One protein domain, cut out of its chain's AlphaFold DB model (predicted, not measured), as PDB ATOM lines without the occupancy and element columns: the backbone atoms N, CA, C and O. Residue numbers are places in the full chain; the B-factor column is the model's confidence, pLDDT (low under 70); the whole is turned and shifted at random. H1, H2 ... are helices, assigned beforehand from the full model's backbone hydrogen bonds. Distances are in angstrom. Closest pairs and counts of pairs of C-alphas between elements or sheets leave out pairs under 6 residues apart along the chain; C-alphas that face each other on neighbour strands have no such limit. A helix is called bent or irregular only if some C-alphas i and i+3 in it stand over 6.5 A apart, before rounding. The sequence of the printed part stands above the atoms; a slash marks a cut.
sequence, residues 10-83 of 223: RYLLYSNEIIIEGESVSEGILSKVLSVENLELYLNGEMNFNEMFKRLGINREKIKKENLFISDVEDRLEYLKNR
ATOM      1  N   ARG A  10      11.051  49.377   7.501       88.19
ATOM      2  CA  ARG A  10      10.794  48.003   7.945       88.19
ATOM      3  C   ARG A  10       9.627  47.325   7.219       88.19
ATOM      4  O   ARG A  10       9.668  46.115   7.071       88.19
ATOM      5  N   TYR A  11       8.641  48.074   6.715       88.38
ATOM      6  CA  TYR A  11       7.534  47.478   5.961       88.38
ATOM      7  C   TYR A  11       8.011  46.841   4.658       88.38
ATOM      8  O   TYR A  11       7.483  45.807   4.283       88.38
ATOM      9  N   LEU A  12       9.051  47.383   4.013       89.25
ATOM     10  CA  LEU A  12       9.631  46.771   2.811       89.25
ATOM     11  C   LEU A  12      10.225  45.387   3.109       89.25
ATOM     12  O   LEU A  12      10.220  44.511   2.247       89.25
ATOM     13  N   LEU A  13      10.690  45.172   4.346       90.25
ATOM     14  CA  LEU A  13      11.182  43.877   4.813       90.25
ATOM     15  C   LEU A  13      10.055  42.873   5.050       90.25
ATOM     16  O   LEU A  13      10.371  41.714   5.264       90.25
ATOM     17  N   TYR A  14       8.788  43.290   5.018       90.50
ATOM     18  CA  TYR A  14       7.605  42.430   5.141       90.50
ATOM     19  C   TYR A  14       6.903  42.211   3.793       90.50
ATOM     20  O   TYR A  14       5.717  41.894   3.725       90.50
ATOM     21  N   SER A  15       7.598  42.495   2.693       90.25
ATOM     22  CA  SER A  15       7.006  42.491   1.356       90.25
ATOM     23  C   SER A  15       6.495  41.124   0.925       90.25
ATOM     24  O   SER A  15       5.463  41.081   0.265       90.25
ATOM     25  N   ASN A  16       7.127  40.027   1.342       91.06
ATOM     26  CA  ASN A  16       6.613  38.694   1.045       91.06
ATOM     27  C   ASN A  16       5.266  38.452   1.727       91.06
ATOM     28  O   ASN A  16       4.292  38.093   1.072       91.06
ATOM     29  N   GLU A  17       5.198  38.735   3.024       91.31
ATOM     30  CA  GLU A  17       4.007  38.511   3.837       91.31
ATOM     31  C   GLU A  17       2.859  39.402   3.329       91.31
ATOM     32  O   GLU A  17       1.731  38.952   3.171       91.31
ATOM     33  N   ILE A  18       3.157  40.654   2.963       89.62
ATOM     34  CA  ILE A  18       2.153  41.622   2.497       89.62
ATOM     35  C   ILE A  18       1.689  41.354   1.055       89.62
ATOM     36  O   ILE A  18       0.496  41.443   0.775       89.62
ATOM     37  N   ILE A  19       2.607  41.092   0.119       91.50
ATOM     38  CA  ILE A  19       2.295  41.012  -1.322       91.50
ATOM     39  C   ILE A  19       1.941  39.577  -1.725       91.50
ATOM     40  O   ILE A  19       0.945  39.351  -2.416       91.50
ATOM     41  N   ILE A  20       2.762  38.609  -1.313       91.00
ATOM     42  CA  ILE A  20       2.639  37.219  -1.758       91.00
ATOM     43  C   ILE A  20       1.612  36.479  -0.907       91.00
ATOM     44  O   ILE A  20       0.696  35.867  -1.452       91.00
ATOM     45  N   GLU A  21       1.717  36.584   0.417       89.06
ATOM     46  CA  GLU A  21       0.844  35.852   1.344       89.06
ATOM     47  C   GLU A  21      -0.466  36.605   1.634       89.06
ATOM     48  O   GLU A  21      -1.479  35.984   1.949       89.06
ATOM     49  N   GLY A  22      -0.485  37.931   1.457       86.06
ATOM     50  CA  GLY A  22      -1.660  38.768   1.732       86.06
ATOM     51  C   GLY A  22      -1.933  38.946   3.228       86.06
ATOM     52  O   GLY A  22      -3.057  39.253   3.633       86.06
ATOM     53  N   GLU A  23      -0.918  38.739   4.063       84.69
ATOM     54  CA  GLU A  23      -1.007  38.806   5.512       84.69
ATOM     55  C   GLU A  23      -0.696  40.209   6.048       84.69
ATOM     56  O   GLU A  23       0.149  40.958   5.550       84.69
ATOM     57  N   SER A  24      -1.370  40.570   7.141       78.75
ATOM     58  CA  SER A  24      -1.007  41.750   7.919       78.75
ATOM     59  C   SER A  24       0.061  41.396   8.949       78.75
ATOM     60  O   SER A  24      -0.163  40.531   9.797       78.75
ATOM     61  N   VAL A  25       1.168  42.135   8.969       81.69
ATOM     62  CA  VAL A  25       2.216  41.935   9.977       81.69
ATOM     63  C   VAL A  25       1.922  42.743  11.242       81.69
ATOM     64  O   VAL A  25       1.869  43.975  11.230       81.69
ATOM     65  N   SER A  26       1.761  42.045  12.367       77.94
ATOM     66  CA  SER A  26       1.681  42.671  13.689       77.94
ATOM     67  C   SER A  26       3.085  42.996  14.192       77.94
ATOM     68  O   SER A  26       3.818  42.130  14.662       77.94
ATOM     69  N   GLU A  27       3.473  44.267  14.100       76.12
ATOM     70  CA  GLU A  27       4.861  44.657  14.358       76.12
ATOM     71  C   GLU A  27       5.269  44.561  15.830       76.12
ATOM     72  O   GLU A  27       6.458  44.476  16.108       76.12
ATOM     73  N   GLY A  28       4.331  44.618  16.783       82.56
ATOM     74  CA  GLY A  28       4.585  44.495  18.225       82.56
ATOM     75  C   GLY A  28       5.958  45.018  18.674       82.56
ATOM     76  O   GLY A  28       6.283  46.201  18.544       82.56
ATOM     77  N   ILE A  29       6.793  44.109  19.177       83.44
ATOM     78  CA  ILE A  29       8.159  44.418  19.609       83.44
ATOM     79  C   ILE A  29       9.178  44.487  18.454       83.44
ATOM     80  O   ILE A  29      10.223  45.119  18.611       83.44
ATOM     81  N   LEU A  30       8.859  43.923  17.284       85.81
ATOM     82  CA  LEU A  30       9.655  44.035  16.055       85.81
ATOM     83  C   LEU A  30       9.769  45.472  15.566       85.81
ATOM     84  O   LEU A  30      10.833  45.848  15.095       85.81
ATOM     85  N   SER A  31       8.737  46.297  15.756       88.31
ATOM     86  CA  SER A  31       8.795  47.731  15.429       88.31
ATOM     87  C   SER A  31       9.964  48.452  16.115       88.31
ATOM     88  O   SER A  31      10.526  49.396  15.562       88.31
ATOM     89  N   LYS A  32      10.350  47.995  17.316       89.88
ATOM     90  CA  LYS A  32      11.491  48.524  18.073       89.88
ATOM     91  C   LYS A  32      12.805  47.898  17.623       89.88
ATOM     92  O   LYS A  32      13.806  48.600  17.554       89.88
ATOM     93  N   VAL A  33      12.808  46.589  17.351       90.94
ATOM     94  CA  VAL A  33      13.997  45.865  16.867       90.94
ATOM     95  C   VAL A  33      14.430  46.419  15.510       90.94
ATOM     96  O   VAL A  33      15.598  46.738  15.333       90.94
ATOM     97  N   LEU A  34      13.481  46.603  14.595       91.25
ATOM     98  CA  LEU A  34      13.670  47.125  13.242       91.25
ATOM     99  C   LEU A  34      13.359  48.630  13.188       91.25
ATOM    100  O   LEU A  34      12.718  49.121  12.256       91.25
ATOM    101  N   SER A  35      13.769  49.364  14.225       91.12
ATOM    102  CA  SER A  35      13.714  50.824  14.213       91.12
ATOM    103  C   SER A  35      14.611  51.376  13.103       91.12
ATOM    104  O   SER A  35      15.572  50.727  12.694       91.12
ATOM    105  N   VAL A  36      14.322  52.593  12.633       90.25
ATOM    106  CA  VAL A  36      15.132  53.255  11.592       90.25
ATOM    107  C   VAL A  36      16.610  53.300  11.997       90.25
ATOM    108  O   VAL A  36      17.457  52.892  11.214       90.25
ATOM    109  N   GLU A  37      16.902  53.673  13.247       90.88
ATOM    110  CA  GLU A  37      18.270  53.703  13.784       90.88
ATOM    111  C   GLU A  37      18.952  52.327  13.711       90.88
ATOM    112  O   GLU A  37      20.079  52.214  13.240       90.88
ATOM    113  N   ASN A  38      18.277  51.259  14.152       92.69
ATOM    114  CA  ASN A  38      18.866  49.921  14.119       92.69
ATOM    115  C   ASN A  38      19.105  49.447  12.681       92.69
ATOM    116  O   ASN A  38      20.145  48.850  12.403       92.69
ATOM    117  N   LEU A  39      18.167  49.726  11.771       92.44
ATOM    118  CA  LEU A  39      18.311  49.406  10.353       92.44
ATOM    119  C   LEU A  39      19.514  50.137   9.748       92.44
ATOM    120  O   LEU A  39      20.342  49.499   9.107       92.44
ATOM    121  N   GLU A  40      19.659  51.439   9.988       90.94
ATOM    122  CA  GLU A  40      20.803  52.224   9.505       90.94
ATOM    123  C   GLU A  40      22.138  51.675  10.018       90.94
ATOM    124  O   GLU A  40      23.047  51.432   9.222       90.94
ATOM    125  N   LEU A  41      22.236  51.412  11.324       92.31
ATOM    126  CA  LEU A  41      23.448  50.859  11.933       92.31
ATOM    127  C   LEU A  41      23.808  49.494  11.333       92.31
ATOM    128  O   LEU A  41      24.978  49.229  11.063       92.31
ATOM    129  N   TYR A  42      22.822  48.634  11.079       92.94
ATOM    130  CA  TYR A  42      23.081  47.328  10.476       92.94
ATOM    131  C   TYR A  42      23.562  47.427   9.033       92.94
ATOM    132  O   TYR A  42      24.544  46.790   8.651       92.94
ATOM    133  N   LEU A  43      22.900  48.258   8.233       90.31
ATOM    134  CA  LEU A  43      23.211  48.408   6.816       90.31
ATOM    135  C   LEU A  43      24.556  49.107   6.583       90.31
ATOM    136  O   LEU A  43      25.206  48.853   5.575       90.31
ATOM    137  N   ASN A  44      25.006  49.927   7.535       90.69
ATOM    138  CA  ASN A  44      26.351  50.506   7.542       90.69
ATOM    139  C   ASN A  44      27.423  49.543   8.097       90.69
ATOM    140  O   ASN A  44      28.603  49.887   8.126       90.69
ATOM    141  N   GLY A  45      27.039  48.344   8.549       91.12
ATOM    142  CA  GLY A  45      27.952  47.366   9.147       91.12
ATOM    143  C   GLY A  45      28.408  47.711  10.570       91.12
ATOM    144  O   GLY A  45      29.331  47.086  11.084       91.12
ATOM    145  N   GLU A  46      27.761  48.682  11.216       94.06
ATOM    146  CA  GLU A  46      28.038  49.121  12.591       94.06
ATOM    147  C   GLU A  46      27.313  48.259  13.639       94.06
ATOM    148  O   GLU A  46      27.578  48.374  14.837       94.06
ATOM    149  N   MET A  47      26.391  47.399  13.196       93.81
ATOM    150  CA  MET A  47      25.609  46.500  14.039       93.81
ATOM    151  C   MET A  47      25.318  45.181  13.313       93.81
ATOM    152  O   MET A  47      25.023  45.171  12.122       93.81
ATOM    153  N   ASN A  48      25.346  44.054  14.022       93.69
ATOM    154  CA  ASN A  48      24.815  42.785  13.506       93.69
ATOM    155  C   ASN A  48      23.357  42.552  13.934       93.69
ATOM    156  O   ASN A  48      22.844  43.163  14.870       93.69
ATOM    157  N   PHE A  49      22.666  41.623  13.272       92.19
ATOM    158  CA  PHE A  49      21.228  41.430  13.478       92.19
ATOM    159  C   PHE A  49      20.888  41.060  14.929       92.19
ATOM    160  O   PHE A  49      19.934  41.571  15.511       92.19
ATOM    161  N   ASN A  50      21.720  40.231  15.572       92.12
ATOM    162  CA  ASN A  50      21.530  39.828  16.968       92.12
ATOM    163  C   ASN A  50      21.685  40.997  17.958       92.12
ATOM    164  O   ASN A  50      21.061  40.989  19.023       92.12
ATOM    165  N   GLU A  51      22.505  41.998  17.644       93.31
ATOM    166  CA  GLU A  51      22.686  43.192  18.476       93.31
ATOM    167  C   GLU A  51      21.438  44.075  18.529       93.31
ATOM    168  O   GLU A  51      21.163  44.638  19.595       93.31
ATOM    169  N   MET A  52      20.627  44.108  17.463       93.25
ATOM    170  CA  MET A  52      19.344  44.828  17.450       93.25
ATOM    171  C   MET A  52      18.421  44.360  18.585       93.25
ATOM    172  O   MET A  52      17.799  45.167  19.276       93.25
ATOM    173  N   PHE A  53      18.367  43.046  18.824       91.94
ATOM    174  CA  PHE A  53      17.570  42.449  19.902       91.94
ATOM    175  C   PHE A  53      18.201  42.691  21.280       91.94
ATOM    176  O   PHE A  53      17.497  43.032  22.237       91.94
ATOM    177  N   LYS A  54      19.533  42.555  21.388       90.69
ATOM    178  CA  LYS A  54      20.268  42.737  22.654       90.69
ATOM    179  C   LYS A  54      20.131  44.152  23.209       90.69
ATOM    180  O   LYS A  54      19.940  44.290  24.416       90.69
ATOM    181  N   ARG A  55      20.171  45.186  22.358       87.88
ATOM    182  CA  ARG A  55      19.976  46.595  22.762       87.88
ATOM    183  C   ARG A  55      18.663  46.827  23.508       87.88
ATOM    184  O   ARG A  55      18.591  47.683  24.381       87.88
ATOM    185  N   LEU A  56      17.641  46.045  23.182       87.50
ATOM    186  CA  LEU A  56      16.314  46.140  23.781       87.50
ATOM    187  C   LEU A  56      16.119  45.181  24.966       87.50
ATOM    188  O   LEU A  56      15.032  45.134  25.537       87.50
ATOM    189  N   GLY A  57      17.145  44.404  25.334       87.56
ATOM    190  CA  GLY A  57      17.061  43.391  26.386       87.56
ATOM    191  C   GLY A  57      16.183  42.192  26.014       87.56
ATOM    192  O   GLY A  57      15.608  41.557  26.898       87.56
ATOM    193  N   ILE A  58      16.043  41.886  24.719       86.31
ATOM    194  CA  ILE A  58      15.139  40.845  24.209       86.31
ATOM    195  C   ILE A  58      15.938  39.647  23.692       86.31
ATOM    196  O   ILE A  58      16.987  39.794  23.068       86.31
ATOM    197  N   ASN A  59      15.408  38.440  23.906       85.06
ATOM    198  CA  ASN A  59      15.951  37.217  23.321       85.06
ATOM    199  C   ASN A  59      15.357  36.960  21.922       85.06
ATOM    200  O   ASN A  59      14.151  36.731  21.803       85.06
ATOM    201  N   ARG A  60      16.214  36.920  20.891       84.50
ATOM    202  CA  ARG A  60      15.851  36.588  19.502       84.50
ATOM    203  C   ARG A  60      15.070  35.276  19.389       84.50
ATOM    204  O   ARG A  60      14.066  35.240  18.689       84.50
ATOM    205  N   GLU A  61      15.462  34.233  20.120       84.00
ATOM    206  CA  GLU A  61      14.804  32.916  20.063       84.00
ATOM    207  C   GLU A  61      13.347  32.962  20.518       84.00
ATOM    208  O   GLU A  61      12.503  32.215  20.031       84.00
ATOM    209  N   LYS A  62      13.031  33.862  21.455       80.12
ATOM    210  CA  LYS A  62      11.651  34.065  21.889       80.12
ATOM    211  C   LYS A  62      10.829  34.715  20.777       80.12
ATOM    212  O   LYS A  62       9.731  34.258  20.494       80.12
ATOM    213  N   ILE A  63      11.391  35.729  20.121       79.81
ATOM    214  CA  ILE A  63      10.723  36.453  19.035       79.81
ATOM    215  C   ILE A  63      10.536  35.577  17.799       79.81
ATOM    216  O   ILE A  63       9.465  35.609  17.205       79.81
ATOM    217  N   LYS A  64      11.528  34.751  17.456       82.00
ATOM    218  CA  LYS A  64      11.459  33.816  16.326       82.00
ATOM    219  C   LYS A  64      10.342  32.778  16.484       82.00
ATOM    220  O   LYS A  64       9.724  32.391  15.504       82.00
ATOM    221  N   LYS A  65      10.043  32.350  17.717       78.69
ATOM    222  CA  LYS A  65       8.896  31.464  17.992       78.69
ATOM    223  C   LYS A  65       7.545  32.140  17.761       78.69
ATOM    224  O   LYS A  65       6.581  31.453  17.458       78.69
ATOM    225  N   GLU A  66       7.483  33.455  17.947       76.62
ATOM    226  CA  GLU A  66       6.270  34.257  17.767       76.62
ATOM    227  C   GLU A  66       6.148  34.802  16.329       76.62
ATOM    228  O   GLU A  66       5.050  35.130  15.902       76.62
ATOM    229  N   ASN A  67       7.259  34.884  15.584       77.75
ATOM    230  CA  ASN A  67       7.350  35.457  14.237       77.75
ATOM    231  C   ASN A  67       8.294  34.597  13.381       77.75
ATOM    232  O   ASN A  67       9.519  34.746  13.447       77.75
ATOM    233  N   LEU A  68       7.728  33.677  12.598       79.19
ATOM    234  CA  LEU A  68       8.502  32.675  11.854       79.19
ATOM    235  C   LEU A  68       9.371  33.294  10.744       79.19
ATOM    236  O   LEU A  68      10.496  32.838  10.544       79.19
ATOM    237  N   PHE A  69       8.911  34.390  10.135       83.88
ATOM    238  CA  PHE A  69       9.584  35.113   9.046       83.88
ATOM    239  C   PHE A  69      10.817  35.935   9.489       83.88
ATOM    240  O   PHE A  69      11.441  36.636   8.698       83.88
ATOM    241  N   ILE A  70      11.208  35.888  10.771       84.81
ATOM    242  CA  ILE A  70      12.351  36.673  11.281       84.81
ATOM    243  C   ILE A  70      13.686  36.255  10.675       84.81
ATOM    244  O   ILE A  70      14.595  37.078  10.593       84.81
ATOM    245  N   SER A  71      13.824  34.985  10.294       82.50
ATOM    246  CA  SER A  71      14.996  34.550   9.537       82.50
ATOM    247  C   SER A  71      15.022  35.208   8.158       82.50
ATOM    248  O   SER A  71      16.025  35.823   7.821       82.50
ATOM    249  N   ASP A  72      13.889  35.228   7.462       88.81
ATOM    250  CA  ASP A  72      13.773  35.834   6.132       88.81
ATOM    251  C   ASP A  72      14.042  37.347   6.169       88.81
ATOM    252  O   ASP A  72      14.620  37.910   5.245       88.81
ATOM    253  N   VAL A  73      13.699  38.029   7.270       90.12
ATOM    254  CA  VAL A  73      14.050  39.447   7.477       90.12
ATOM    255  C   VAL A  73      15.565  39.667   7.549       90.12
ATOM    256  O   VAL A  73      16.048  40.671   7.025       90.12
ATOM    257  N   GLU A  74      16.316  38.771   8.197       90.69
ATOM    258  CA  GLU A  74      17.784  38.856   8.243       90.69
ATOM    259  C   GLU A  74      18.374  38.680   6.841       90.69
ATOM    260  O   GLU A  74      19.207  39.486   6.428       90.69
ATOM    261  N   ASP A  75      17.880  37.699   6.087       90.00
ATOM    262  CA  ASP A  75      18.342  37.418   4.724       90.00
ATOM    263  C   ASP A  75      18.028  38.587   3.777       90.00
ATOM    264  O   ASP A  75      18.893  39.051   3.029       90.00
ATOM    265  N   ARG A  76      16.820  39.157   3.885       90.38
ATOM    266  CA  ARG A  76      16.415  40.378   3.171       90.38
ATOM    267  C   ARG A  76      17.364  41.531   3.477       90.38
ATOM    268  O   ARG A  76      17.815  42.199   2.553       90.38
ATOM    269  N   LEU A  77      17.687  41.765   4.750       90.88
ATOM    270  CA  LEU A  77      18.604  42.829   5.168       90.88
ATOM    271  C   LEU A  77      20.030  42.621   4.656       90.88
ATOM    272  O   LEU A  77      20.658  43.585   4.216       90.88
ATOM    273  N   GLU A  78      20.537  41.392   4.694       90.75
ATOM    274  CA  GLU A  78      21.871  41.071   4.189       90.75
ATOM    275  C   GLU A  78      21.935  41.246   2.662       90.75
ATOM    276  O   GLU A  78      22.910  41.800   2.152       90.75
ATOM    277  N   TYR A  79      20.868  40.901   1.930       89.25
ATOM    278  CA  TYR A  79      20.722  41.269   0.518       89.25
ATOM    279  C   TYR A  79      20.782  42.793   0.326       89.25
ATOM    280  O   TYR A  79      21.582  43.282  -0.476       89.25
ATOM    281  N   LEU A  80      19.987  43.561   1.087       88.25
ATOM    282  CA  LEU A  80      19.965  45.022   0.962       88.25
ATOM    283  C   LEU A  80      21.354  45.645   1.202       88.25
ATOM    284  O   LEU A  80      21.707  46.632   0.560       88.25
ATOM    285  N   LYS A  81      22.108  45.086   2.151       88.25
ATOM    286  CA  LYS A  81      23.439  45.543   2.558       88.25
ATOM    287  C   LYS A  81      24.511  45.261   1.504       88.25
ATOM    288  O   LYS A  81      25.417  46.073   1.343       88.25
ATOM    289  N   ASN A  82      24.423  44.122   0.817       87.81
ATOM    290  CA  ASN A  82      25.462  43.663  -0.111       87.81
ATOM    291  C   ASN A  82      25.220  44.049  -1.572       87.81
ATOM    292  O   ASN A  82      26.158  44.009  -2.367       87.81
ATOM    293  N   ARG A  83      23.987  44.390  -1.947       83.69
ATOM    294  CA  ARG A  83      23.676  44.778  -3.325       83.69
ATOM    295  C   ARG A  83      24.286  46.129  -3.699       83.69
ATOM    296  O   ARG A  83      24.482  47.016  -2.864       83.69
TER     297      ARG A  83
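This is residues 10 to 83 of the 223 residues of an uncharacterized protein of Bacillus cereus (UniProt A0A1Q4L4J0). Six mostly short helices make a compact body in which H6, the longest, runs slantwise across one side, meeting H1 with residues 73 to 77 and H3 with residues 77 to 81, at a steep tilt to each. H1 reaches away from H6 toward one end of the domain and residues 22 to 29 lead back to the small H2; H3 and H4 are at the other end, and H5 makes a corner with H6. The printed part has 74 residues, with H1 to H6 following in that order and no named strand: its class is all helix. It is compact, with a radius of gyration of the C-alphas of 11.8 A and spans of 33 by 30 by 17 A.

H1, residues 10 to 21, begins at C-alpha 10 at (10.794, 48.003, 7.945) and is 17.0 A long; it is irregular, with C-alphas 13 and 16 at 7.9 A. H2, residues 30 to 33, is 4.8 A long. H3, residues 36 to 43, is 10.6 A long, and H4, residues 49 to 55, is 10.7 A long. H5, residues 60 to 66, is 10.0 A long. H6, residues 70 to 82, is 18.7 A long and ends at C-alpha 82 at (25.462, 43.663, -0.111).

H6 is the hub, touching three helices. Residues 13 to 14 of H1 touch it at a steep tilt of 60 degrees, opposite ways; the closest C-alphas, of Leu 13 and Val 73, are 5.9 A apart. H3 touches it at a steep tilt of 63 degrees, the same way, with the C-alphas of Leu 43 and Lys 81 closest at 5.1 A. H5 and H6 only just touch, with 3 pairs of C-alphas within 8 A, and touch only at the corner; the closest C-alphas are those of Lys 64 and Ile 70, at 5.9 A. H4 is close but not clearly touching to H2, H3, H5 and H6; its closest C-alpha pair with H2 is Met 52 to Val 33, 5.5 A. H4 and H5 stand about perpendicular, at 81 degrees. H2 and H3 meet only through their link. H1 is apart from H4 and H5. In H3, H5 and H6 every O i to N i+4 pair is within hydrogen-bond range; in H4 2 of 3 are, and in H1 3 of 8, beside 4 of 9 O i to N i+3 pairs, while H2 is too short for an O i to N i+4 pair.

The two C-alphas farthest apart, of Gly 22 and Glu 46, are 33.3 A apart. The printed part has no cut. The link from H1 to H2 is short, the other four are tight, and no link is long. Mean pLDDT of the printed part is 87.8, and no printed residue is under 70.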